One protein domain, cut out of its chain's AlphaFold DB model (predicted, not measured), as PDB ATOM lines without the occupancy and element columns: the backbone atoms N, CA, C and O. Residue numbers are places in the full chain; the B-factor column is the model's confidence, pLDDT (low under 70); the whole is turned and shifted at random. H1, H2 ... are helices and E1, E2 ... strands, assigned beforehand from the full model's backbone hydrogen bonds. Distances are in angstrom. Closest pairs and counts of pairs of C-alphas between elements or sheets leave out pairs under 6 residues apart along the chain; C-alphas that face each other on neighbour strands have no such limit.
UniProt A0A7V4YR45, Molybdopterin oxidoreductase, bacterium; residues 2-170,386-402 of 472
ATOM      1  N   ILE A   2     153.644 129.787 131.718       97.44
ATOM      2  CA  ILE A   2     154.141 128.899 130.651       97.44
ATOM      3  C   ILE A   2     154.661 129.745 129.488       97.44
ATOM      4  O   ILE A   2     153.904 130.516 128.899       97.44
ATOM      5  N   ASP A   3     155.941 129.597 129.161       98.38
ATOM      6  CA  ASP A   3     156.612 130.247 128.038       98.38
ATOM      7  C   ASP A   3     156.323 129.456 126.754       98.38
ATOM      8  O   ASP A   3     157.071 128.567 126.341       98.38
ATOM      9  N   ARG A   4     155.155 129.727 126.157       98.06
ATOM     10  CA  ARG A   4     154.671 129.003 124.967       98.06
ATOM     11  C   ARG A   4     155.623 129.159 123.786       98.06
ATOM     12  O   ARG A   4     155.845 128.192 123.066       98.06
ATOM     13  N   ASP A   5     156.191 130.350 123.624       96.94
ATOM     14  CA  ASP A   5     157.105 130.668 122.530       96.94
ATOM     15  C   ASP A   5     158.396 129.850 122.647       96.94
ATOM     16  O   ASP A   5     158.851 129.239 121.677       96.94
ATOM     17  N   PHE A   6     158.923 129.715 123.871       97.94
ATOM     18  CA  PHE A   6     160.048 128.826 124.142       97.94
ATOM     19  C   PHE A   6     159.727 127.359 123.823       97.94
ATOM     20  O   PHE A   6     160.503 126.687 123.141       97.94
ATOM     21  N   LEU A   7     158.588 126.851 124.305       98.44
ATOM     22  CA  LEU A   7     158.202 125.453 124.099       98.44
ATOM     23  C   LEU A   7     158.016 125.123 122.615       98.44
ATOM     24  O   LEU A   7     158.482 124.073 122.174       98.44
ATOM     25  N   LEU A   8     157.388 126.021 121.853       97.50
ATOM     26  CA  LEU A   8     157.211 125.875 120.409       97.50
ATOM     27  C   LEU A   8     158.546 125.917 119.665       97.50
ATOM     28  O   LEU A   8     158.757 125.113 118.761       97.50
ATOM     29  N   THR A   9     159.445 126.824 120.052       95.94
ATOM     30  CA  THR A   9     160.683 127.106 119.310       95.94
ATOM     31  C   THR A   9     161.794 126.094 119.584       95.94
ATOM     32  O   THR A   9     162.450 125.631 118.653       95.94
ATOM     33  N   TYR A  10     162.043 125.765 120.855       96.19
ATOM     34  CA  TYR A  10     163.246 125.025 121.254       96.19
ATOM     35  C   TYR A  10     162.980 123.567 121.596       96.19
ATOM     36  O   TYR A  10     163.924 122.781 121.632       96.19
ATOM     37  N   THR A  11     161.733 123.184 121.876       97.19
ATOM     38  CA  THR A  11     161.415 121.857 122.423       97.19
ATOM     39  C   THR A  11     160.513 121.050 121.502       97.19
ATOM     40  O   THR A  11     159.929 121.570 120.556       97.19
ATOM     41  N   ASN A  12     160.407 119.750 121.768       97.25
ATOM     42  CA  ASN A  12     159.475 118.868 121.073       97.25
ATOM     43  C   ASN A  12     158.076 118.827 121.716       97.25
ATOM     44  O   ASN A  12     157.276 117.964 121.373       97.25
ATOM     45  N   ALA A  13     157.752 119.763 122.615       98.44
ATOM     46  CA  ALA A  13     156.422 119.906 123.203       98.44
ATOM     47  C   ALA A  13     155.251 119.960 122.184       98.44
ATOM     48  O   ALA A  13     154.192 119.418 122.510       98.44
ATOM     49  N   PRO A  14     155.387 120.536 120.966       98.38
ATOM     50  CA  PRO A  14     154.309 120.494 119.974       98.38
ATOM     51  C   PRO A  14     154.267 119.218 119.122       98.38
ATOM     52  O   PRO A  14     153.348 119.062 118.319       98.38
ATOM     53  N   TYR A  15     155.246 118.312 119.239       98.06
ATOM     54  CA  TYR A  15     155.265 117.103 118.413       98.06
ATOM     55  C   TYR A  15     154.056 116.228 118.723       98.06
ATOM     56  O   TYR A  15     153.649 116.093 119.878       98.06
ATOM     57  N   LEU A  16     153.499 115.617 117.684       97.88
ATOM     58  CA  LEU A  16     152.409 114.668 117.808       97.88
ATOM     59  C   LEU A  16     152.944 113.324 118.302       97.88
ATOM     60  O   LEU A  16     153.918 112.787 117.781       97.88
ATOM     61  N   ILE A  17     152.285 112.784 119.317       97.31
ATOM     62  CA  ILE A  17     152.583 111.520 119.975       97.31
ATOM     63  C   ILE A  17     151.449 110.550 119.661       97.31
ATOM     64  O   ILE A  17     150.268 110.871 119.836       97.31
ATOM     65  N   ARG A  18     151.830 109.370 119.176       95.31
ATOM     66  CA  ARG A  18     150.947 108.239 118.874       95.31
ATOM     67  C   ARG A  18     150.461 107.564 120.158       95.31
ATOM     68  O   ARG A  18     151.040 107.742 121.228       95.31
ATOM     69  N   THR A  19     149.436 106.722 120.053       92.69
ATOM     70  CA  THR A  19     148.902 105.955 121.195       92.69
ATOM     71  C   THR A  19     149.897 104.961 121.798       92.69
ATOM     72  O   THR A  19     149.770 104.629 122.969       92.69
ATOM     73  N   ASP A  20     150.893 104.513 121.033       92.31
ATOM     74  CA  ASP A  20     151.994 103.667 121.517       92.31
ATOM     75  C   ASP A  20     153.123 104.463 122.204       92.31
ATOM     76  O   ASP A  20     154.123 103.891 122.629       92.31
ATOM     77  N   GLY A  21     152.978 105.788 122.327       94.06
ATOM     78  CA  GLY A  21     153.921 106.662 123.021       94.06
ATOM     79  C   GLY A  21     155.103 107.137 122.175       94.06
ATOM     80  O   GLY A  21     155.930 107.891 122.694       94.06
ATOM     81  N   LYS A  22     155.193 106.760 120.894       94.88
ATOM     82  CA  LYS A  22     156.246 107.228 119.977       94.88
ATOM     83  C   LYS A  22     155.856 108.528 119.275       94.88
ATOM     84  O   LYS A  22     154.676 108.807 119.054       94.88
ATOM     85  N   VAL A  23     156.854 109.324 118.888       95.56
ATOM     86  CA  VAL A  23     156.634 110.515 118.055       95.56
ATOM     87  C   VAL A  23     156.103 110.098 116.678       95.56
ATOM     88  O   VAL A  23     156.659 109.214 116.024       95.56
ATOM     89  N   ALA A  24     155.033 110.749 116.232       95.44
ATOM     90  CA  ALA A  24     154.497 110.637 114.883       95.44
ATOM     91  C   ALA A  24     155.477 111.252 113.872       95.44
ATOM     92  O   ALA A  24     155.964 112.368 114.064       95.44
ATOM     93  N   ARG A  25     155.771 110.517 112.798       93.88
ATOM     94  CA  ARG A  25     156.699 110.911 111.732       93.88
ATOM     95  C   ARG A  25     156.134 110.667 110.333       93.88
ATOM     96  O   ARG A  25     155.464 109.657 110.120       93.88
ATOM     97  N   ASP A  26     156.429 111.558 109.392       92.12
ATOM     98  CA  ASP A  26     156.088 111.364 107.977       92.12
ATOM     99  C   ASP A  26     156.864 110.185 107.345       92.12
ATOM    100  O   ASP A  26     157.702 109.544 107.986       92.12
ATOM    101  N   GLY A  27     156.613 109.911 106.060       89.31
ATOM    102  CA  GLY A  27     157.315 108.856 105.316       89.31
ATOM    103  C   GLY A  27     158.832 109.060 105.174       89.31
ATOM    104  O   GLY A  27     159.535 108.112 104.843       89.31
ATOM    105  N   ASN A  28     159.342 110.263 105.457       91.00
ATOM    106  CA  ASN A  28     160.767 110.601 105.444       91.00
ATOM    107  C   ASN A  28     161.386 110.590 106.855       91.00
ATOM    108  O   ASN A  28     162.569 110.887 107.014       91.00
ATOM    109  N   GLY A  29     160.603 110.274 107.893       91.81
ATOM    110  CA  GLY A  29     161.048 110.278 109.283       91.81
ATOM    111  C   GLY A  29     160.999 111.648 109.971       91.81
ATOM    112  O   GLY A  29     161.429 111.751 111.125       91.81
ATOM    113  N   ASN A  30     160.460 112.693 109.337       93.75
ATOM    114  CA  ASN A  30     160.333 114.016 109.954       93.75
ATOM    115  C   ASN A  30     159.228 114.013 111.016       93.75
ATOM    116  O   ASN A  30     158.136 113.513 110.741       93.75
ATOM    117  N   PRO A  31     159.459 114.587 112.208       95.06
ATOM    118  CA  PRO A  31     158.439 114.663 113.245       95.06
ATOM    119  C   PRO A  31     157.270 115.556 112.814       95.06
ATOM    120  O   PRO A  31     157.466 116.646 112.267       95.06
ATOM    121  N   LEU A  32     156.057 115.087 113.094       96.50
ATOM    122  CA  LEU A  32     154.822 115.786 112.767       96.50
ATOM    123  C   LEU A  32     154.356 116.682 113.918       96.50
ATOM    124  O   LEU A  32     154.462 116.327 115.093       96.50
ATOM    125  N   VAL A  33     153.773 117.820 113.558       97.56
ATOM    126  CA  VAL A  33     153.024 118.734 114.428       97.56
ATOM    127  C   VAL A  33     151.637 118.972 113.843       97.56
ATOM    128  O   VAL A  33     151.418 118.705 112.663       97.56
ATOM    129  N   TRP A  34     150.702 119.486 114.641       98.06
ATOM    130  CA  TRP A  34     149.406 119.918 114.117       98.06
ATOM    131  C   TRP A  34     149.456 121.385 113.697       98.06
ATOM    132  O   TRP A  34     149.781 122.247 114.516       98.06
ATOM    133  N   ASP A  35     149.114 121.657 112.442       97.56
ATOM    134  CA  ASP A  35     148.945 123.011 111.922       97.56
ATOM    135  C   ASP A  35     147.476 123.431 112.069       97.56
ATOM    136  O   ASP A  35     146.573 122.756 111.568       97.56
ATOM    137  N   LEU A  36     147.233 124.521 112.795       97.06
ATOM    138  CA  LEU A  36     145.895 125.030 113.093       97.06
ATOM    139  C   LEU A  36     145.223 125.693 111.885       97.06
ATOM    140  O   LEU A  36     144.000 125.628 111.779       97.06
ATOM    141  N   ASP A  37     145.994 126.290 110.977       96.75
ATOM    142  CA  ASP A  37     145.450 126.963 109.794       96.75
ATOM    143  C   ASP A  37     145.057 125.928 108.736       96.75
ATOM    144  O   ASP A  37     144.012 126.031 108.094       96.75
ATOM    145  N   GLN A  38     145.889 124.896 108.573       94.38
ATOM    146  CA  GLN A  38     145.655 123.805 107.624       94.38
ATOM    147  C   GLN A  38     144.775 122.686 108.201       94.38
ATOM    148  O   GLN A  38     144.303 121.834 107.447       94.38
ATOM    149  N   ASN A  39     144.585 122.669 109.523       93.62
ATOM    150  CA  ASN A  39     143.867 121.650 110.285       93.62
ATOM    151  C   ASN A  39     144.290 120.209 109.937       93.62
ATOM    152  O   ASN A  39     143.451 119.343 109.671       93.62
ATOM    153  N   LYS A  40     145.602 119.962 109.902       94.56
ATOM    154  CA  LYS A  40     146.188 118.648 109.596       94.56
ATOM    155  C   LYS A  40     147.568 118.493 110.230       94.56
ATOM    156  O   LYS A  40     148.206 119.491 110.580       94.56
ATOM    157  N   ALA A  41     148.063 117.258 110.317       96.31
ATOM    158  CA  ALA A  41     149.454 117.035 110.675       96.31
ATOM    159  C   ALA A  41     150.383 117.381 109.502       96.31
ATOM    160  O   ALA A  41     150.137 117.010 108.353       96.31
ATOM    161  N   VAL A  42     151.474 118.078 109.799       95.88
ATOM    162  CA  VAL A  42     152.533 118.419 108.839       95.88
ATOM    163  C   VAL A  42     153.900 118.290 109.510       95.88
ATOM    164  O   VAL A  42     153.979 118.343 110.740       95.88
ATOM    165  N   PRO A  43     154.994 118.127 108.747       96.25
ATOM    166  CA  PRO A  43     156.338 118.263 109.297       96.25
ATOM    167  C   PRO A  43     156.512 119.621 109.987       96.25
ATOM    168  O   PRO A  43     156.020 120.626 109.475       96.25
ATOM    169  N   TYR A  44     157.231 119.656 111.116       95.62
ATOM    170  CA  TYR A  44     157.426 120.877 111.919       95.62
ATOM    171  C   TYR A  44     157.812 122.103 111.074       95.62
ATOM    172  O   TYR A  44     157.205 123.160 111.209       95.62
ATOM    173  N   ASP A  45     158.799 121.957 110.185       94.19
ATOM    174  CA  ASP A  45     159.343 123.069 109.394       94.19
ATOM    175  C   ASP A  45     158.398 123.566 108.285       94.19
ATOM    176  O   ASP A  45     158.642 124.617 107.696       94.19
ATOM    177  N   SER A  46     157.319 122.829 108.010       95.25
ATOM    178  CA  SER A  46     156.302 123.174 107.011       95.25
ATOM    179  C   SER A  46     155.044 123.799 107.625       95.25
ATOM    180  O   SER A  46     154.130 124.164 106.883       95.25
ATOM    181  N   ALA A  47     154.954 123.873 108.955       95.62
ATOM    182  CA  ALA A  47     153.793 124.418 109.649       95.62
ATOM    183  C   ALA A  47     153.826 125.953 109.692       95.62
ATOM    184  O   ALA A  47     154.874 126.551 109.939       95.62
ATOM    185  N   THR A  48     152.670 126.593 109.516       94.69
ATOM    186  CA  THR A  48     152.513 128.053 109.644       94.69
ATOM    187  C   THR A  48     152.024 128.456 111.029       94.69
ATOM    188  O   THR A  48     152.432 129.493 111.547       94.69
ATOM    189  N   ASN A  49     151.187 127.622 111.651       96.81
ATOM    190  CA  ASN A  49     150.591 127.887 112.956       96.81
ATOM    191  C   ASN A  49     150.528 126.607 113.798       96.81
ATOM    192  O   ASN A  49     149.578 125.828 113.724       96.81
ATOM    193  N   ILE A  50     151.579 126.362 114.582       97.94
ATOM    194  CA  ILE A  50     151.762 125.112 115.328       97.94
ATOM    195  C   ILE A  50     150.909 125.098 116.602       97.94
ATOM    196  O   ILE A  50     151.046 125.955 117.479       97.94
ATOM    197  N   ALA A  51     150.100 124.054 116.772       98.25
ATOM    198  CA  ALA A  51     149.413 123.803 118.029       98.25
ATOM    199  C   ALA A  51     150.389 123.318 119.113       98.25
ATOM    200  O   ALA A  51     151.012 122.264 118.984       98.25
ATOM    201  N   LEU A  52     150.469 124.044 120.232       98.31
ATOM    202  CA  LEU A  52     151.187 123.558 121.416       98.31
ATOM    203  C   LEU A  52     150.382 122.499 122.179       98.31
ATOM    204  O   LEU A  52     150.968 121.570 122.714       98.31
ATOM    205  N   GLU A  53     149.058 122.643 122.263       97.06
ATOM    206  CA  GLU A  53     148.183 121.756 123.040       97.06
ATOM    207  C   GLU A  53     147.008 121.290 122.179       97.06
ATOM    208  O   GLU A  53     146.361 122.105 121.526       97.06
ATOM    209  N   GLY A  54     146.700 119.993 122.229       96.69
ATOM    210  CA  GLY A  54     145.537 119.422 121.558       96.69
ATOM    211  C   GLY A  54     145.606 117.909 121.376       96.69
ATOM    212  O   GLY A  54     146.674 117.299 121.506       96.69
ATOM    213  N   SER A  55     144.439 117.339 121.079       96.88
ATOM    214  CA  SER A  55     144.223 115.948 120.678       96.88
ATOM    215  C   SER A  55     143.577 115.957 119.297       96.88
ATOM    216  O   SER A  55     142.599 116.676 119.092       96.88
ATOM    217  N   TYR A  56     144.097 115.161 118.370       95.31
ATOM    218  CA  TYR A  56     143.725 115.211 116.960       95.31
ATOM    219  C   TYR A  56     143.586 113.811 116.363       95.31
ATOM    220  O   TYR A  56     143.971 112.813 116.979       95.31
ATOM    221  N   LYS A  57     143.033 113.756 115.148       89.44
ATOM    222  CA  LYS A  57     142.971 112.545 114.331       89.44
ATOM    223  C   LYS A  57     143.890 112.686 113.123       89.44
ATOM    224  O   LYS A  57     143.732 113.615 112.343       89.44
ATOM    225  N   GLU A  58     144.801 111.739 112.975       78.88
ATOM    226  CA  GLU A  58     145.737 111.584 111.875       78.88
ATOM    227  C   GLU A  58     145.532 110.212 111.225       78.88
ATOM    228  O   GLU A  58     145.767 109.174 111.835       78.88
ATOM    229  N   THR A  59     145.082 110.196 109.976       72.38
ATOM    230  CA  THR A  59     144.714 108.968 109.258       72.38
ATOM    231  C   THR A  59     145.897 108.078 108.874       72.38
ATOM    232  O   THR A  59     145.682 106.928 108.508       72.38
ATOM    233  N   VAL A  60     147.134 108.580 108.954       70.88
ATOM    234  CA  VAL A  60     148.344 107.822 108.581       70.88
ATOM    235  C   VAL A  60     148.722 106.731 109.605       70.88
ATOM    236  O   VAL A  60     149.466 105.815 109.259       70.88
ATOM    237  N   TYR A  61     148.207 106.769 110.842       69.44
ATOM    238  CA  TYR A  61     148.544 105.785 111.886       69.44
ATOM    239  C   TYR A  61     147.362 104.901 112.288       69.44
ATOM    240  O   TYR A  61     146.207 105.324 112.263       69.44
ATOM    241  N   GLU A  62     147.662 103.680 112.732       59.12
ATOM    242  CA  GLU A  62     146.678 102.749 113.293       59.12
ATOM    243  C   GLU A  62     145.953 103.394 114.495       59.12
ATOM    244  O   GLU A  62     146.583 104.006 115.357       59.12
ATOM    245  N   ASN A  63     144.614 103.333 114.511       67.81
ATOM    246  CA  ASN A  63     143.685 104.067 115.399       67.81
ATOM    247  C   ASN A  63     143.627 105.597 115.236       67.81
ATOM    248  O   ASN A  63     142.713 106.230 115.770       67.81
ATOM    249  N   GLY A  64     144.576 106.188 114.513       79.56
ATOM    250  CA  GLY A  64     144.643 107.587 114.101       79.56
ATOM    251  C   GLY A  64     144.628 108.652 115.199       79.56
ATOM    252  O   GLY A  64     144.721 109.832 114.899       79.56
ATOM    253  N   ASN A  65     144.518 108.303 116.477       91.50
ATOM    254  CA  ASN A  65     144.487 109.291 117.550       91.50
ATOM    255  C   ASN A  65     145.909 109.729 117.913       91.50
ATOM    256  O   ASN A  65     146.761 108.905 118.243       91.50
ATOM    257  N   VAL A  66     146.145 111.039 117.912       95.38
ATOM    258  CA  VAL A  66     147.426 111.641 118.296       95.38
ATOM    259  C   VAL A  66     147.209 112.794 119.268       95.38
ATOM    260  O   VAL A  66     146.168 113.455 119.261       95.38
ATOM    261  N   LYS A  67     148.197 113.055 120.119       97.31
ATOM    262  CA  LYS A  67     148.202 114.196 121.045       97.31
ATOM    263  C   LYS A  67     149.509 114.951 120.922       97.31
ATOM    264  O   LYS A  67     150.548 114.334 120.737       97.31
ATOM    265  N   THR A  68     149.486 116.264 121.081       98.56
ATOM    266  CA  THR A  68     150.739 117.019 121.278       98.56
ATOM    267  C   THR A  68     151.459 116.519 122.534       98.56
ATOM    268  O   THR A  68     150.815 116.185 123.532       98.56
ATOM    269  N   ALA A  69     152.790 116.483 122.527       98.44
ATOM    270  CA  ALA A  69     153.596 116.063 123.672       98.44
ATOM    271  C   ALA A  69     153.286 116.874 124.945       98.44
ATOM    272  O   ALA A  69     153.242 116.325 126.046       98.44
ATOM    273  N   PHE A  70     152.987 118.166 124.802       98.56
ATOM    274  CA  PHE A  70     152.521 119.009 125.901       98.56
ATOM    275  C   PHE A  70     151.147 118.579 126.438       98.56
ATOM    276  O   PHE A  70     150.939 118.560 127.651       98.56
ATOM    277  N   LYS A  71     150.208 118.181 125.568       98.06
ATOM    278  CA  LYS A  71     148.926 117.616 126.011       98.06
ATOM    279  C   LYS A  71     149.125 116.286 126.740       98.06
ATOM    280  O   LYS A  71     148.478 116.075 127.761       98.06
ATOM    281  N   VAL A  72     150.046 115.433 126.280       97.75
ATOM    282  CA  VAL A  72     150.419 114.198 126.995       97.75
ATOM    283  C   VAL A  72     150.965 114.515 128.389       97.75
ATOM    284  O   VAL A  72     150.540 113.891 129.355       97.75
ATOM    285  N   PHE A  73     151.837 115.519 128.521       96.94
ATOM    286  CA  PHE A  73     152.344 115.977 129.819       96.94
ATOM    287  C   PHE A  73     151.233 116.488 130.744       96.94
ATOM    288  O   PHE A  73     151.191 116.145 131.922       96.94
ATOM    289  N   LYS A  74     150.298 117.283 130.215       95.12
ATOM    290  CA  LYS A  74     149.162 117.789 130.993       95.12
ATOM    291  C   LYS A  74     148.247 116.659 131.467       95.12
ATOM    292  O   LYS A  74     147.850 116.657 132.624       95.12
ATOM    293  N   ASP A  75     147.934 115.704 130.590       94.38
ATOM    294  CA  ASP A  75     147.136 114.524 130.945       94.38
ATOM    295  C   ASP A  75     147.849 113.674 132.001       94.38
ATOM    296  O   ASP A  75     147.214 113.213 132.942       94.38
ATOM    297  N   TYR A  76     149.169 113.521 131.881       93.50
ATOM    298  CA  TYR A  76     150.011 112.862 132.877       93.50
ATOM    299  C   TYR A  76     149.865 113.499 134.268       93.50
ATOM    300  O   TYR A  76     149.529 112.796 135.215       93.50
ATOM    301  N   LEU A  77     150.025 114.824 134.385       90.75
ATOM    302  CA  LEU A  77     149.892 115.521 135.672       90.75
ATOM    303  C   LEU A  77     148.506 115.334 136.309       90.75
ATOM    304  O   LEU A  77     148.395 115.227 137.527       90.75
ATOM    305  N   LEU A  78     147.454 115.299 135.484       87.75
ATOM    306  CA  LEU A  78     146.076 115.116 135.946       87.75
ATOM    307  C   LEU A  78     145.786 113.667 136.364       87.75
ATOM    308  O   LEU A  78     145.071 113.446 137.337       87.75
ATOM    309  N   ASN A  79     146.328 112.688 135.638       87.75
ATOM    310  CA  ASN A  79     146.036 111.272 135.860       87.75
ATOM    311  C   ASN A  79     146.864 110.659 136.995       87.75
ATOM    312  O   ASN A  79     146.368 109.786 137.701       87.75
ATOM    313  N   GLU A  80     148.103 111.112 137.192       84.44
ATOM    314  CA  GLU A  80     149.010 110.570 138.218       84.44
ATOM    315  C   GLU A  80     148.759 111.143 139.618       84.44
ATOM    316  O   GLU A  80     149.515 110.836 140.538       84.44
ATOM    317  N   LYS A  81     147.694 111.942 139.794       82.75
ATOM    318  CA  LYS A  81     147.351 112.596 141.065       82.75
ATOM    319  C   LYS A  81     148.543 113.386 141.611       82.75
ATOM    320  O   LYS A  81     149.135 113.034 142.624       82.75
ATOM    321  N   LEU A  82     148.945 114.415 140.865       88.06
ATOM    322  CA  LEU A  82     150.059 115.303 141.214       88.06
ATOM    323  C   LEU A  82     149.564 116.711 141.569       88.06
ATOM    324  O   LEU A  82     150.239 117.707 141.290       88.06
ATOM    325  N   SER A  83     148.360 116.821 142.139       92.38
ATOM    326  CA  SER A  83     147.904 118.092 142.699       92.38
ATOM    327  C   SER A  83     148.742 118.464 143.932       92.38
ATOM    328  O   SER A  83     149.360 117.590 144.543       92.38
ATOM    329  N   PRO A  84     148.787 119.749 144.328       95.44
ATOM    330  CA  PRO A  84     149.440 120.150 145.571       95.44
ATOM    331  C   PRO A  84     148.971 119.348 146.793       95.44
ATOM    332  O   PRO A  84     149.793 119.036 147.643       95.44
ATOM    333  N   GLU A  85     147.690 118.979 146.856       95.12
ATOM    334  CA  GLU A  85     147.121 118.138 147.915       95.12
ATOM    335  C   GLU A  85     147.669 116.708 147.883       95.12
ATOM    336  O   GLU A  85     148.043 116.172 148.922       95.12
ATOM    337  N   ASP A  86     147.765 116.100 146.698       91.31
ATOM    338  CA  ASP A  86     148.327 114.750 146.568       91.31
ATOM    339  C   ASP A  86     149.811 114.725 146.980       91.31
ATOM    340  O   ASP A  86     150.291 113.770 147.591       91.31
ATOM    341  N   VAL A  87     150.552 115.788 146.644       90.19
ATOM    342  CA  VAL A  87     151.962 115.939 147.027       90.19
ATOM    343  C   VAL A  87     152.102 116.214 148.524       90.19
ATOM    344  O   VAL A  87     153.059 115.738 149.128       90.19
ATOM    345  N   GLU A  88     151.176 116.951 149.138       94.94
ATOM    346  CA  GLU A  88     151.143 117.139 150.592       94.94
ATOM    347  C   GLU A  88     150.957 115.807 151.320       94.94
ATOM    348  O   GLU A  88     151.716 115.517 152.244       94.94
ATOM    349  N   GLU A  89     150.013 114.977 150.865       92.12
ATOM    350  CA  GLU A  89     149.772 113.645 151.428       92.12
ATOM    351  C   GLU A  89     151.021 112.752 151.342       92.12
ATOM    352  O   GLU A  89     151.375 112.089 152.314       92.12
ATOM    353  N   GLU A  90     151.709 112.750 150.198       88.38
ATOM    354  CA  GLU A  90     152.861 111.872 149.955       88.38
ATOM    355  C   GLU A  90     154.167 112.395 150.583       88.38
ATOM    356  O   GLU A  90     154.970 111.624 151.105       88.38
ATOM    357  N   CYS A  91     154.421 113.702 150.499       89.81
ATOM    358  CA  CYS A  91     155.724 114.300 150.816       89.81
ATOM    359  C   CYS A  91     155.731 115.124 152.112       89.81
ATOM    360  O   CYS A  91     156.801 115.572 152.527       89.81
ATOM    361  N   GLY A  92     154.570 115.390 152.718       94.38
ATOM    362  CA  GLY A  92     154.449 116.207 153.931       94.38
ATOM    363  C   GLY A  92     154.752 117.698 153.733       94.38
ATOM    364  O   GLY A  92     154.986 118.413 154.707       94.38
ATOM    365  N   VAL A  93     154.784 118.187 152.487       95.75
ATOM    366  CA  VAL A  93     154.960 119.616 152.181       95.75
ATOM    367  C   VAL A  93     153.581 120.254 151.998       95.75
ATOM    368  O   VAL A  93     152.876 119.836 151.082       95.75
ATOM    369  N   PRO A  94     153.198 121.283 152.780       98.06
ATOM    370  CA  PRO A  94     151.860 121.865 152.697       98.06
ATOM    371  C   PRO A  94     151.487 122.320 151.281       98.06
ATOM    372  O   PRO A  94     152.259 123.031 150.624       98.06
ATOM    373  N   ALA A  95     150.277 121.997 150.826       98.31
ATOM    374  CA  ALA A  95     149.788 122.340 149.493       98.31
ATOM    375  C   ALA A  95     149.802 123.857 149.236       98.31
ATOM    376  O   ALA A  95     150.083 124.314 148.122       98.31
ATOM    377  N   GLU A  96     149.546 124.664 150.270       98.38
ATOM    378  CA  GLU A  96     149.668 126.126 150.214       98.38
ATOM    379  C   GLU A  96     151.108 126.569 149.909       98.38
ATOM    380  O   GLU A  96     151.331 127.420 149.045       98.38
ATOM    381  N   GLN A  97     152.103 125.947 150.550       98.44
ATOM    382  CA  GLN A  97     153.513 126.245 150.309       98.44
ATOM    383  C   GLN A  97     153.926 125.876 148.879       98.44
ATOM    384  O   GLN A  97     154.641 126.648 148.237       98.44
ATOM    385  N   ILE A  98     153.451 124.741 148.358       97.62
ATOM    386  CA  ILE A  98     153.709 124.313 146.974       97.62
ATOM    387  C   ILE A  98     153.170 125.353 145.985       97.62
ATOM    388  O   ILE A  98     153.899 125.793 145.092       97.62
ATOM    389  N   ARG A  99     151.917 125.796 146.162       98.00
ATOM    390  CA  ARG A  99     151.304 126.834 145.315       98.00
ATOM    391  C   ARG A  99     152.068 128.147 145.378       98.00
ATOM    392  O   ARG A  99     152.384 128.701 144.327       98.00
ATOM    393  N   ARG A 100     152.407 128.604 146.587       98.44
ATOM    394  CA  ARG A 100     153.165 129.843 146.796       98.44
ATOM    395  C   ARG A 100     154.504 129.803 146.063       98.44
ATOM    396  O   ARG A 100     154.809 130.718 145.307       98.44
ATOM    397  N   ILE A 101     155.277 128.725 146.220       97.81
ATOM    398  CA  ILE A 101     156.576 128.577 145.544       97.81
ATOM    399  C   ILE A 101     156.399 128.531 144.021       97.81
ATOM    400  O   ILE A 101     157.169 129.162 143.298       97.81
ATOM    401  N   ALA A 102     155.385 127.824 143.512       97.31
ATOM    402  CA  ALA A 102     155.108 127.774 142.077       97.31
ATOM    403  C   ALA A 102     154.740 129.157 141.504       97.31
ATOM    404  O   ALA A 102     155.160 129.502 140.394       97.31
ATOM    405  N   GLU A 103     153.986 129.962 142.256       98.19
ATOM    406  CA  GLU A 103     153.629 131.330 141.884       98.19
ATOM    407  C   GLU A 103     154.828 132.283 141.941       98.19
ATOM    408  O   GLU A 103     155.075 133.016 140.980       98.19
ATOM    409  N   GLU A 104     155.623 132.234 143.010       98.12
ATOM    410  CA  GLU A 104     156.855 133.017 143.160       98.12
ATOM    411  C   GLU A 104     157.862 132.689 142.051       98.12
ATOM    412  O   GLU A 104     158.411 133.596 141.420       98.12
ATOM    413  N   PHE A 105     158.066 131.404 141.751       98.19
ATOM    414  CA  PHE A 105     158.962 130.960 140.685       98.19
ATOM    415  C   PHE A 105     158.450 131.398 139.308       98.19
ATOM    416  O   PHE A 105     159.190 131.968 138.507       98.19
ATOM    417  N   GLY A 106     157.167 131.169 139.023       98.06
ATOM    418  CA  GLY A 106     156.570 131.496 137.733       98.06
ATOM    419  C   GLY A 106     156.495 132.999 137.447       98.06
ATOM    420  O   GLY A 106     156.752 133.419 136.316       98.06
ATOM    421  N   SER A 107     156.194 133.815 138.458       98.00
ATOM    422  CA  SER A 107     156.198 135.280 138.348       98.00
ATOM    423  C   SER A 107     157.622 135.835 138.216       98.00
ATOM    424  O   SER A 107     157.891 136.644 137.322       98.00
ATOM    425  N   SER A 108     158.567 135.338 139.024       98.25
ATOM    426  CA  SER A 108     159.984 135.728 138.966       98.25
ATOM    427  C   SER A 108     160.650 135.337 137.654       98.25
ATOM    428  O   SER A 108     161.587 136.009 137.229       98.25
ATOM    429  N   ALA A 109     160.139 134.315 136.959       98.12
ATOM    430  CA  ALA A 109     160.626 133.951 135.638       98.12
ATOM    431  C   ALA A 109     160.498 135.095 134.623       98.12
ATOM    432  O   ALA A 109     161.271 135.115 133.677       98.12
ATOM    433  N   ARG A 110     159.575 136.057 134.804       97.88
ATOM    434  CA  ARG A 110     159.409 137.222 133.910       97.88
ATOM    435  C   ARG A 110     159.297 136.814 132.435       97.88
ATOM    436  O   ARG A 110     160.019 137.316 131.573       97.88
ATOM    437  N   ILE A 111     158.406 135.866 132.145       98.31
ATOM    438  CA  ILE A 111     158.183 135.352 130.786       98.31
ATOM    439  C   ILE A 111     157.913 136.520 129.824       98.31
ATOM    440  O   ILE A 111     157.099 137.394 130.108       98.31
ATOM    441  N   GLY A 112     158.634 136.539 128.702       96.19
ATOM    442  CA  GLY A 112     158.613 137.626 127.716       96.19
ATOM    443  C   GLY A 112     159.631 138.750 127.957       96.19
ATOM    444  O   GLY A 112     159.938 139.482 127.022       96.19
ATOM    445  N   ALA A 113     160.225 138.866 129.151       97.94
ATOM    446  CA  ALA A 113     161.244 139.879 129.414       97.94
ATOM    447  C   ALA A 113     162.567 139.574 128.695       97.94
ATOM    448  O   ALA A 113     162.974 138.413 128.541       97.94
ATOM    449  N   THR A 114     163.262 140.642 128.311       97.88
ATOM    450  CA  THR A 114     164.598 140.612 127.714       97.88
ATOM    451  C   THR A 114     165.539 141.569 128.442       97.88
ATOM    452  O   THR A 114     165.105 142.453 129.183       97.88
ATOM    453  N   ILE A 115     166.842 141.372 128.257       97.81
ATOM    454  CA  ILE A 115     167.902 142.260 128.741       97.81
ATOM    455  C   ILE A 115     168.970 142.412 127.658       97.81
ATOM    456  O   ILE A 115     169.224 141.470 126.909       97.81
ATOM    457  N   THR A 116     169.598 143.584 127.576       97.81
ATOM    458  CA  THR A 116     170.712 143.833 126.655       97.81
ATOM    459  C   THR A 116     172.045 143.737 127.388       97.81
ATOM    460  O   THR A 116     172.260 144.459 128.359       97.81
ATOM    461  N   ILE A 117     172.945 142.870 126.918       95.00
ATOM    462  CA  ILE A 117     174.330 142.756 127.406       95.00
ATOM    463  C   ILE A 117     175.247 142.785 126.183       95.00
ATOM    464  O   ILE A 117     175.010 142.044 125.232       95.00
ATOM    465  N   ASP A 118     176.243 143.672 126.177       93.81
ATOM    466  CA  ASP A 118     177.188 143.872 125.064       93.81
ATOM    467  C   ASP A 118     176.502 143.993 123.684       93.81
ATOM    468  O   ASP A 118     176.933 143.423 122.684       93.81
ATOM    469  N   GLY A 119     175.373 144.714 123.639       95.12
ATOM    470  CA  GLY A 119     174.585 144.945 122.421       95.12
ATOM    471  C   GLY A 119     173.677 143.786 121.986       95.12
ATOM    472  O   GLY A 119     172.888 143.964 121.061       95.12
ATOM    473  N   GLN A 120     173.721 142.630 122.655       95.94
ATOM    474  CA  GLN A 120     172.860 141.481 122.356       95.94
ATOM    475  C   GLN A 120     171.585 141.518 123.197       95.94
ATOM    476  O   GLN A 120     171.655 141.655 124.417       95.94
ATOM    477  N   ILE A 121     170.420 141.362 122.562       96.50
ATOM    478  CA  ILE A 121     169.130 141.218 123.253       96.50
ATOM    479  C   ILE A 121     168.948 139.747 123.630       96.50
ATOM    480  O   ILE A 121     168.855 138.881 122.763       96.50
ATOM    481  N   LEU A 122     168.882 139.469 124.927       96.94
ATOM    482  CA  LEU A 122     168.853 138.119 125.482       96.94
ATOM    483  C   LEU A 122     167.563 137.883 126.260       96.94
ATOM    484  O   LEU A 122     167.023 138.798 126.885       96.94
ATOM    485  N   ARG A 123     167.092 136.633 126.285       96.62
ATOM    486  CA  ARG A 123     165.983 136.221 127.157       96.62
ATOM    487  C   ARG A 123     166.406 136.396 128.617       96.62
ATOM    488  O   ARG A 123     167.453 135.887 129.018       96.62
ATOM    489  N   TYR A 124     165.593 137.096 129.406       97.69
ATOM    490  CA  TYR A 124     165.836 137.296 130.835       97.69
ATOM    491  C   TYR A 124     164.871 136.441 131.654       97.69
ATOM    492  O   TYR A 124     163.659 136.649 131.587       97.69
ATOM    493  N   ARG A 125     165.407 135.459 132.386       97.94
ATOM    494  CA  ARG A 125     164.655 134.528 133.239       97.94
ATOM    495  C   ARG A 125     165.437 134.321 134.543       97.94
ATOM    496  O   ARG A 125     166.217 133.378 134.615       97.94
ATOM    497  N   PRO A 126     165.294 135.191 135.560       97.00
ATOM    498  CA  PRO A 126     166.094 135.136 136.788       97.00
ATOM    499  C   PRO A 126     165.596 134.061 137.767       97.00
ATOM    500  O   PRO A 126     165.324 134.336 138.933       97.00
ATOM    501  N   VAL A 127     165.442 132.835 137.269       97.38
ATOM    502  CA  VAL A 127     165.025 131.656 138.025       97.38
ATOM    503  C   VAL A 127     165.789 130.440 137.526       97.38
ATOM    504  O   VAL A 127     165.972 130.254 136.324       97.38
ATOM    505  N   ALA A 128     166.203 129.571 138.441       95.31
ATOM    506  CA  ALA A 128     166.848 128.315 138.099       95.31
ATOM    507  C   ALA A 128     166.542 127.262 139.162       95.31
ATOM    508  O   ALA A 128     166.435 127.574 140.346       95.31
ATOM    509  N   VAL A 129     166.449 126.007 138.728       93.75
ATOM    510  CA  VAL A 129     166.516 124.851 139.622       93.75
ATOM    511  C   VAL A 129     167.902 124.255 139.468       93.75
ATOM    512  O   VAL A 129     168.292 123.830 138.382       93.75
ATOM    513  N   TYR A 130     168.658 124.236 140.559       88.06
ATOM    514  CA  TYR A 130     169.982 123.637 140.599       88.06
ATOM    515  C   TYR A 130     169.992 122.494 141.604       88.06
ATOM    516  O   TYR A 130     169.492 122.631 142.718       88.06
ATOM    517  N   THR A 131     170.561 121.361 141.209       87.56
ATOM    518  CA  THR A 131     170.693 120.195 142.078       87.56
ATOM    519  C   THR A 131     172.025 119.493 141.855       87.56
ATOM    520  O   THR A 131     172.722 119.729 140.868       87.56
ATOM    521  N   PHE A 132     172.370 118.612 142.787       85.75
ATOM    522  CA  PHE A 132     173.532 117.739 142.707       85.75
ATOM    523  C   PHE A 132     173.178 116.374 143.316       85.75
ATOM    524  O   PHE A 132     172.027 115.941 143.250       85.75
ATOM    525  N   ARG A 133     174.152 115.688 143.926       84.38
ATOM    526  CA  ARG A 133     174.027 114.311 144.434       84.38
ATOM    527  C   ARG A 133     172.769 114.036 145.268       84.38
ATOM    528  O   ARG A 133     172.209 112.963 145.107       84.38
ATOM    529  N   GLY A 134     172.297 114.973 146.096       87.12
ATOM    530  CA  GLY A 134     171.160 114.738 147.003       87.12
ATOM    531  C   GLY A 134     169.878 114.243 146.316       87.12
ATOM    532  O   GLY A 134     169.260 113.300 146.798       87.12
ATOM    533  N   VAL A 135     169.513 114.829 145.170       86.31
ATOM    534  CA  VAL A 135     168.287 114.460 144.430       86.31
ATOM    535  C   VAL A 135     168.543 113.355 143.402       86.31
ATOM    536  O   VAL A 135     167.633 112.588 143.090       86.31
ATOM    537  N   VAL A 136     169.769 113.265 142.870       86.00
ATOM    538  CA  VAL A 136     170.091 112.371 141.740       86.00
ATOM    539  C   VAL A 136     170.719 111.035 142.146       86.00
ATOM    540  O   VAL A 136     170.627 110.083 141.382       86.00
ATOM    541  N   ALA A 137     171.323 110.921 143.333       86.50
ATOM    542  CA  ALA A 137     171.881 109.668 143.862       86.50
ATOM    543  C   ALA A 137     170.801 108.831 144.574       86.50
ATOM    544  O   ALA A 137     170.968 108.387 145.710       86.50
ATOM    545  N   LYS A 138     169.660 108.678 143.904       86.00
ATOM    546  CA  LYS A 138     168.486 107.916 144.335       86.00
ATOM    547  C   LYS A 138     167.997 107.093 143.153       86.00
ATOM    548  O   LYS A 138     168.274 107.436 142.005       86.00
ATOM    549  N   GLU A 139     167.230 106.052 143.429       82.88
ATOM    550  CA  GLU A 139     166.728 105.114 142.421       82.88
ATOM    551  C   GLU A 139     165.996 105.800 141.246       82.88
ATOM    552  O   GLU A 139     166.183 105.435 140.087       82.88
ATOM    553  N   TYR A 140     165.217 106.851 141.528       85.94
ATOM    554  CA  TYR A 140     164.513 107.665 140.523       85.94
ATOM    555  C   TYR A 140     165.198 109.006 140.229       85.94
ATOM    556  O   TYR A 140     164.608 109.895 139.615       85.94
ATOM    557  N   GLY A 141     166.466 109.167 140.617       88.62
ATOM    558  CA  GLY A 141     167.198 110.429 140.507       88.62
ATOM    559  C   GLY A 141     167.289 110.983 139.080       88.62
ATOM    560  O   GLY A 141     167.255 112.197 138.880       88.62
ATOM    561  N   PHE A 142     167.321 110.098 138.079       87.88
ATOM    562  CA  PHE A 142     167.227 110.476 136.668       87.88
ATOM    563  C   PHE A 142     165.902 111.182 136.340       87.88
ATOM    564  O   PHE A 142     165.912 112.250 135.728       87.88
ATOM    565  N   GLN A 143     164.769 110.616 136.768       89.31
ATOM    566  CA  GLN A 143     163.450 111.201 136.520       89.31
ATOM    567  C   GLN A 143     163.250 112.491 137.327       89.31
ATOM    568  O   GLN A 143     162.782 113.483 136.770       89.31
ATOM    569  N   ASN A 144     163.731 112.534 138.575       90.25
ATOM    570  CA  ASN A 144     163.706 113.745 139.399       90.25
ATOM    571  C   ASN A 144     164.436 114.911 138.716       90.25
ATOM    572  O   ASN A 144     163.933 116.036 138.669       90.25
ATOM    573  N   TRP A 145     165.617 114.655 138.139       91.06
ATOM    574  CA  TRP A 145     166.339 115.704 137.420       91.06
ATOM    575  C   TRP A 145     165.644 116.110 136.119       91.06
ATOM    576  O   TRP A 145     165.572 117.300 135.803       91.06
ATOM    577  N   ARG A 146     165.058 115.153 135.386       91.44
ATOM    578  CA  ARG A 146     164.235 115.459 134.208       91.44
ATOM    579  C   ARG A 146     163.033 116.334 134.550       91.44
ATOM    580  O   ARG A 146     162.762 117.261 133.795       91.44
ATOM    581  N   ALA A 147     162.362 116.107 135.679       92.62
ATOM    582  CA  ALA A 147     161.274 116.967 136.144       92.62
ATOM    583  C   ALA A 147     161.754 118.411 136.394       92.62
ATOM    584  O   ALA A 147     161.111 119.360 135.946       92.62
ATOM    585  N   GLY A 148     162.932 118.585 137.008       93.88
ATOM    586  CA  GLY A 148     163.569 119.899 137.166       93.88
ATOM    587  C   GLY A 148     163.883 120.585 135.829       93.88
ATOM    588  O   GLY A 148     163.598 121.769 135.653       93.88
ATOM    589  N   LEU A 149     164.406 119.838 134.851       93.50
ATOM    590  CA  LEU A 149     164.646 120.348 133.495       93.50
ATOM    591  C   LEU A 149     163.339 120.726 132.780       93.50
ATOM    592  O   LEU A 149     163.288 121.780 132.152       93.50
ATOM    593  N   ILE A 150     162.279 119.917 132.903       96.06
ATOM    594  CA  ILE A 150     160.946 120.217 132.360       96.06
ATOM    595  C   ILE A 150     160.410 121.519 132.962       96.06
ATOM    596  O   ILE A 150     159.970 122.386 132.211       96.06
ATOM    597  N   LEU A 151     160.510 121.713 134.282       96.75
ATOM    598  CA  LEU A 151     160.118 122.966 134.935       96.75
ATOM    599  C   LEU A 151     160.876 124.170 134.355       96.75
ATOM    600  O   LEU A 151     160.267 125.192 134.038       96.75
ATOM    601  N   MET A 152     162.187 124.043 134.145       96.69
ATOM    602  CA  MET A 152     162.982 125.104 133.522       96.69
ATOM    603  C   MET A 152     162.608 125.342 132.050       96.69
ATOM    604  O   MET A 152     162.635 126.491 131.609       96.69
ATOM    605  N   MET A 153     162.206 124.312 131.296       97.31
ATOM    606  CA  MET A 153     161.661 124.471 129.938       97.31
ATOM    607  C   MET A 153     160.302 125.178 129.943       97.31
ATOM    608  O   MET A 153     160.082 126.055 129.114       97.31
ATOM    609  N   LEU A 154     159.409 124.850 130.887       98.25
ATOM    610  CA  LEU A 154     158.078 125.462 130.990       98.25
ATOM    611  C   LEU A 154     158.145 126.982 131.146       98.25
ATOM    612  O   LEU A 154     157.253 127.669 130.662       98.25
ATOM    613  N   VAL A 155     159.186 127.514 131.790       98.19
ATOM    614  CA  VAL A 155     159.389 128.964 131.963       98.19
ATOM    615  C   VAL A 155     160.465 129.551 131.039       98.19
ATOM    616  O   VAL A 155     160.798 130.731 131.145       98.19
ATOM    617  N   GLY A 156     161.034 128.738 130.143       97.31
ATOM    618  CA  GLY A 156     162.088 129.146 129.214       97.31
ATOM    619  C   GLY A 156     163.415 129.538 129.874       97.31
ATOM    620  O   GLY A 156     164.176 130.304 129.292       97.31
ATOM    621  N   ALA A 157     163.722 129.047 131.075       97.25
ATOM    622  CA  ALA A 157     164.913 129.442 131.837       97.25
ATOM    623  C   ALA A 157     166.230 128.813 131.343       97.25
ATOM    624  O   ALA A 157     167.304 129.240 131.760       97.25
ATOM    625  N   ILE A 158     166.181 127.814 130.458       95.12
ATOM    626  CA  ILE A 158     167.396 127.183 129.923       95.12
ATOM    627  C   ILE A 158     168.168 128.188 129.054       95.12
ATOM    628  O   ILE A 158     167.593 128.820 128.160       95.12
ATOM    629  N   ASP A 159     169.464 128.332 129.344       93.75
ATOM    630  CA  ASP A 159     170.428 129.250 128.715       93.75
ATOM    631  C   ASP A 159     169.997 130.734 128.681       93.75
ATOM    632  O   ASP A 159     170.554 131.542 127.941       93.75
ATOM    633  N   ALA A 160     169.012 131.125 129.492       95.69
ATOM    634  CA  ALA A 160     168.603 132.516 129.644       95.69
ATOM    635  C   ALA A 160     169.503 133.259 130.649       95.69
ATOM    636  O   ALA A 160     170.137 132.657 131.521       95.69
ATOM    637  N   VAL A 161     169.522 134.593 130.584       95.69
ATOM    638  CA  VAL A 161     170.201 135.411 131.599       95.69
ATOM    639  C   VAL A 161     169.487 135.241 132.941       95.69
ATOM    640  O   VAL A 161     168.284 135.488 133.040       95.69
ATOM    641  N   GLY A 162     170.240 134.821 133.965       93.44
ATOM    642  CA  GLY A 162     169.724 134.485 135.298       93.44
ATOM    643  C   GLY A 162     169.133 133.072 135.418       93.44
ATOM    644  O   GLY A 162     168.690 132.700 136.502       93.44
ATOM    645  N   GLY A 163     169.145 132.305 134.323       94.62
ATOM    646  CA  GLY A 163     168.621 130.949 134.252       94.62
ATOM    647  C   GLY A 163     169.692 129.862 134.354       94.62
ATOM    648  O   GLY A 163     170.841 130.111 134.725       94.62
ATOM    649  N   PHE A 164     169.312 128.630 134.013       92.50
ATOM    650  CA  PHE A 164     170.202 127.470 134.067       92.50
ATOM    651  C   PHE A 164     171.033 127.352 132.789       92.50
ATOM    652  O   PHE A 164     170.489 127.102 131.712       92.50
ATOM    653  N   LEU A 165     172.353 127.505 132.913       89.75
ATOM    654  CA  LEU A 165     173.285 127.411 131.790       89.75
ATOM    655  C   LEU A 165     173.726 125.966 131.563       89.75
ATOM    656  O   LEU A 165     174.333 125.335 132.424       89.75
ATOM    657  N   THR A 166     173.461 125.456 130.366       83.44
ATOM    658  CA  THR A 166     173.855 124.105 129.949       83.44
ATOM    659  C   THR A 166     175.297 124.038 129.446       83.44
ATOM    660  O   THR A 166     175.882 122.956 129.434       83.44
ATOM    661  N   HIS A 167     175.873 125.187 129.059       75.00
ATOM    662  CA  HIS A 167     177.194 125.395 128.443       75.00
ATOM    663  C   HIS A 167     177.417 124.686 127.096       75.00
ATOM    664  O   HIS A 167     177.887 125.308 126.148       75.00
ATOM    665  N   ASP A 168     177.095 123.399 127.003       77.56
ATOM    666  CA  ASP A 168     177.239 122.566 125.812       77.56
ATOM    667  C   ASP A 168     175.946 121.772 125.575       77.56
ATOM    668  O   ASP A 168     175.885 120.547 125.713       77.56
ATOM    669  N   ALA A 169     174.872 122.502 125.261       84.06
ATOM    670  CA  ALA A 169     173.551 121.922 125.054       84.06
ATOM    671  C   ALA A 169     173.597 120.791 124.005       84.06
ATOM    672  O   ALA A 169     174.255 120.923 122.978       84.06
ATOM    673  N   GLY A 170     172.934 119.661 124.240       74.81
ATOM    674  CA  GLY A 170     172.902 118.553 123.272       74.81
ATOM    675  C   GLY A 170     174.177 117.702 123.157       74.81
ATOM    676  O   GLY A 170     174.220 116.831 122.299       74.81
ATOM    677  N   ILE A 386     171.529 126.640 123.461       93.38
ATOM    678  CA  ILE A 386     170.276 126.229 122.819       93.38
ATOM    679  C   ILE A 386     169.837 127.109 121.646       93.38
ATOM    680  O   ILE A 386     169.190 126.602 120.731       93.38
ATOM    681  N   GLU A 387     170.208 128.393 121.640       92.94
ATOM    682  CA  GLU A 387     169.892 129.311 120.539       92.94
ATOM    683  C   GLU A 387     170.546 128.826 119.235       92.94
ATOM    684  O   GLU A 387     169.855 128.623 118.243       92.94
ATOM    685  N   ALA A 388     171.849 128.528 119.236       93.06
ATOM    686  CA  ALA A 388     172.538 128.018 118.048       93.06
ATOM    687  C   ALA A 388     172.145 126.576 117.662       93.06
ATOM    688  O   ALA A 388     172.182 126.209 116.480       93.06
ATOM    689  N   LYS A 389     171.819 125.732 118.651       93.00
ATOM    690  CA  LYS A 389     171.660 124.284 118.440       93.00
ATOM    691  C   LYS A 389     170.228 123.833 118.166       93.00
ATOM    692  O   LYS A 389     170.058 122.875 117.418       93.00
ATOM    693  N   PHE A 390     169.224 124.506 118.729       94.00
ATOM    694  CA  PHE A 390     167.826 124.056 118.672       94.00
ATOM    695  C   PHE A 390     166.862 125.064 118.039       94.00
ATOM    696  O   PHE A 390     165.694 124.728 117.873       94.00
ATOM    697  N   LYS A 391     167.302 126.273 117.669       94.00
ATOM    698  CA  LYS A 391     166.431 127.284 117.049       94.00
ATOM    699  C   LYS A 391     166.467 127.234 115.526       94.00
ATOM    700  O   LYS A 391     167.539 127.250 114.928       94.00
ATOM    701  N   GLY A 392     165.293 127.298 114.904       92.25
ATOM    702  CA  GLY A 392     165.150 127.443 113.455       92.25
ATOM    703  C   GLY A 392     164.935 126.127 112.709       92.25
ATOM    704  O   GLY A 392     164.870 125.047 113.309       92.25
ATOM    705  N   SER A 393     164.779 126.250 111.390       91.00
ATOM    706  CA  SER A 393     164.460 125.139 110.489       91.00
ATOM    707  C   SER A 393     165.614 124.139 110.376       91.00
ATOM    708  O   SER A 393     166.786 124.521 110.419       91.00
ATOM    709  N   GLY A 394     165.288 122.847 110.291       90.94
ATOM    710  CA  GLY A 394     166.249 121.747 110.185       90.94
ATOM    711  C   GLY A 394     167.055 121.466 111.458       90.94
ATOM    712  O   GLY A 394     167.920 120.590 111.459       90.94
ATOM    713  N   LYS A 395     166.810 122.199 112.551       93.50
ATOM    714  CA  LYS A 395     167.458 121.956 113.845       93.50
ATOM    715  C   LYS A 395     166.678 120.929 114.667       93.50
ATOM    716  O   LYS A 395     165.449 120.892 114.588       93.50
ATOM    717  N   PRO A 396     167.366 120.118 115.493       93.06
ATOM    718  CA  PRO A 396     166.685 119.263 116.453       93.06
ATOM    719  C   PRO A 396     165.908 120.105 117.469       93.06
ATOM    720  O   PRO A 396     166.096 121.318 117.590       93.06
ATOM    721  N   ARG A 397     165.070 119.434 118.258       93.88
ATOM    722  CA  ARG A 397     164.353 120.039 119.381       93.88
ATOM    723  C   ARG A 397     164.753 119.363 120.686       93.88
ATOM    724  O   ARG A 397     165.012 118.161 120.715       93.88
ATOM    725  N   ILE A 398     164.798 120.135 121.765       94.06
ATOM    726  CA  ILE A 398     165.059 119.640 123.116       94.06
ATOM    727  C   ILE A 398     163.932 118.675 123.508       94.06
ATOM    728  O   ILE A 398     162.751 118.971 123.311       94.06
ATOM    729  N   ALA A 399     164.298 117.526 124.076       93.12
ATOM    730  CA  ALA A 399     163.352 116.504 124.507       93.12
ATOM    731  C   ALA A 399     162.600 116.934 125.780       93.12
ATOM    732  O   ALA A 399     162.993 116.595 126.896       93.12
ATOM    733  N   PHE A 400     161.500 117.665 125.600       95.81
ATOM    734  CA  PHE A 400     160.474 117.867 126.625       95.81
ATOM    735  C   PHE A 400     159.742 116.544 126.902       95.81
ATOM    736  O   PHE A 400     159.562 116.146 128.049       95.81
ATOM    737  N   TYR A 401     159.414 115.814 125.834       96.12
ATOM    738  CA  TYR A 401     158.954 114.429 125.861       96.12
ATOM    739  C   TYR A 401     160.054 113.505 125.325       96.12
ATOM    740  O   TYR A 401     160.614 113.768 124.264       96.12
ATOM    741  N   CYS A 402     160.394 112.435 126.046       93.62
ATOM    742  CA  CYS A 402     161.510 111.550 125.688       93.62
ATOM    743  C   CYS A 402     160.997 110.187 125.205       93.62
ATOM    744  O   CYS A 402     160.934 109.228 125.972       93.62
TER     745      CYS A 402
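What this domain is: This is residues 2 to 170 and 386 to 402 of the 472 residues of the protein "Molybdopterin oxidoreductase" of bacterium (UniProt A0A7V4YR45). A small sandwich of two sheets, E1 E5 E4 and E2 E3, their strands crossed, makes one end of the domain, and H2 stands up from it toward the opposite end, where H3 and H4 meet as a corner. Between these ends H1 with H6 and H7 makes a loosely joined middle, and the hairpin of E6 and E7 lies far out to one side. The printed part has 186 residues, with seven named helices and seven named strands in the order H1 E1 E2 E3 E4 E5 H2 H3 H4 E6 E7 H5 H6 H7; the three sheets are antiparallel. The class is mixed, helices and strands, with under half of the residues in named elements. The whole is compact, with a radius of gyration of the C-alphas of 17.8 A and spans of 48 by 46 by 29 A.

Where its parts are: H1, residues 4 to 10, begins with C-alpha 4 at (154.671, 129.003, 124.967). E1 is residues 16 to 18, E2 32 to 35, E3 40 to 43, E4 55 to 57 and E5 65 to 68. H2, residues 69 to 79, is 15.1 A long; H3 is residues 84 to 91. H4, residues 95 to 108, is 19.8 A long and ends with C-alpha 108 at (159.984, 135.728, 138.966). E6 is residues 114 to 117, E7 120 to 123 and H5 133 to 136. H6, residues 141 to 154, is 20.0 A long. H7, residues 386 to 390, ends with C-alpha 390 at (167.826, 124.056, 118.672).

How they stand to each other: In the sheet E1 E5 E4, N 17 and O 67 are 2.7 A apart, and in the hairpin E4 and E5, N 56 and O 66 are 2.8 A apart, within hydrogen-bond range. In the hairpin E2 and E3, N 33 and O 42 are 2.9 A apart. These two sheets form a sandwich, two sheets face to face, with strands at 87 degrees and best planes 44 degrees apart. H2 is on the sheet E1 E5 E4 at a height of 9.9 A and stands up from it at 60 degrees. H3 and H4 touch at a steep tilt of 65 degrees, opposite ways, closest at the C-alphas of Pro 84 and Ala 95, 4.5 A. In the hairpin E6 and E7, N 122 and O 115 are 2.8 A apart. H5 and H6 touch only at the corner, closest at C-alphas 135 and 141, 5.7 A. H4 and H6 are near each other. H6 touches H1 with residues 153 to 154 alone, closest at the C-alphas of Leu 7 and Met 153, 6.9 A. H1 touches H7, closest at the C-alphas of Tyr 10 and Phe 390, 5.3 A. Every O i to N i+4 pair is within range in H1, H2, H3, H4, H6 and H7; H5 is too short for one.

The domain as a whole: The C-alphas farthest apart, those of Asn 63 and Asp 118, are 52.9 A apart. Residues 171 to 385 are not printed, and C-alphas 170 and 386 are 8.1 A apart across the cut. The links E1 to E2 and E3 to E4 are long. Mean pLDDT of the printed part is 93.2; residues 61 to 63 are under 70.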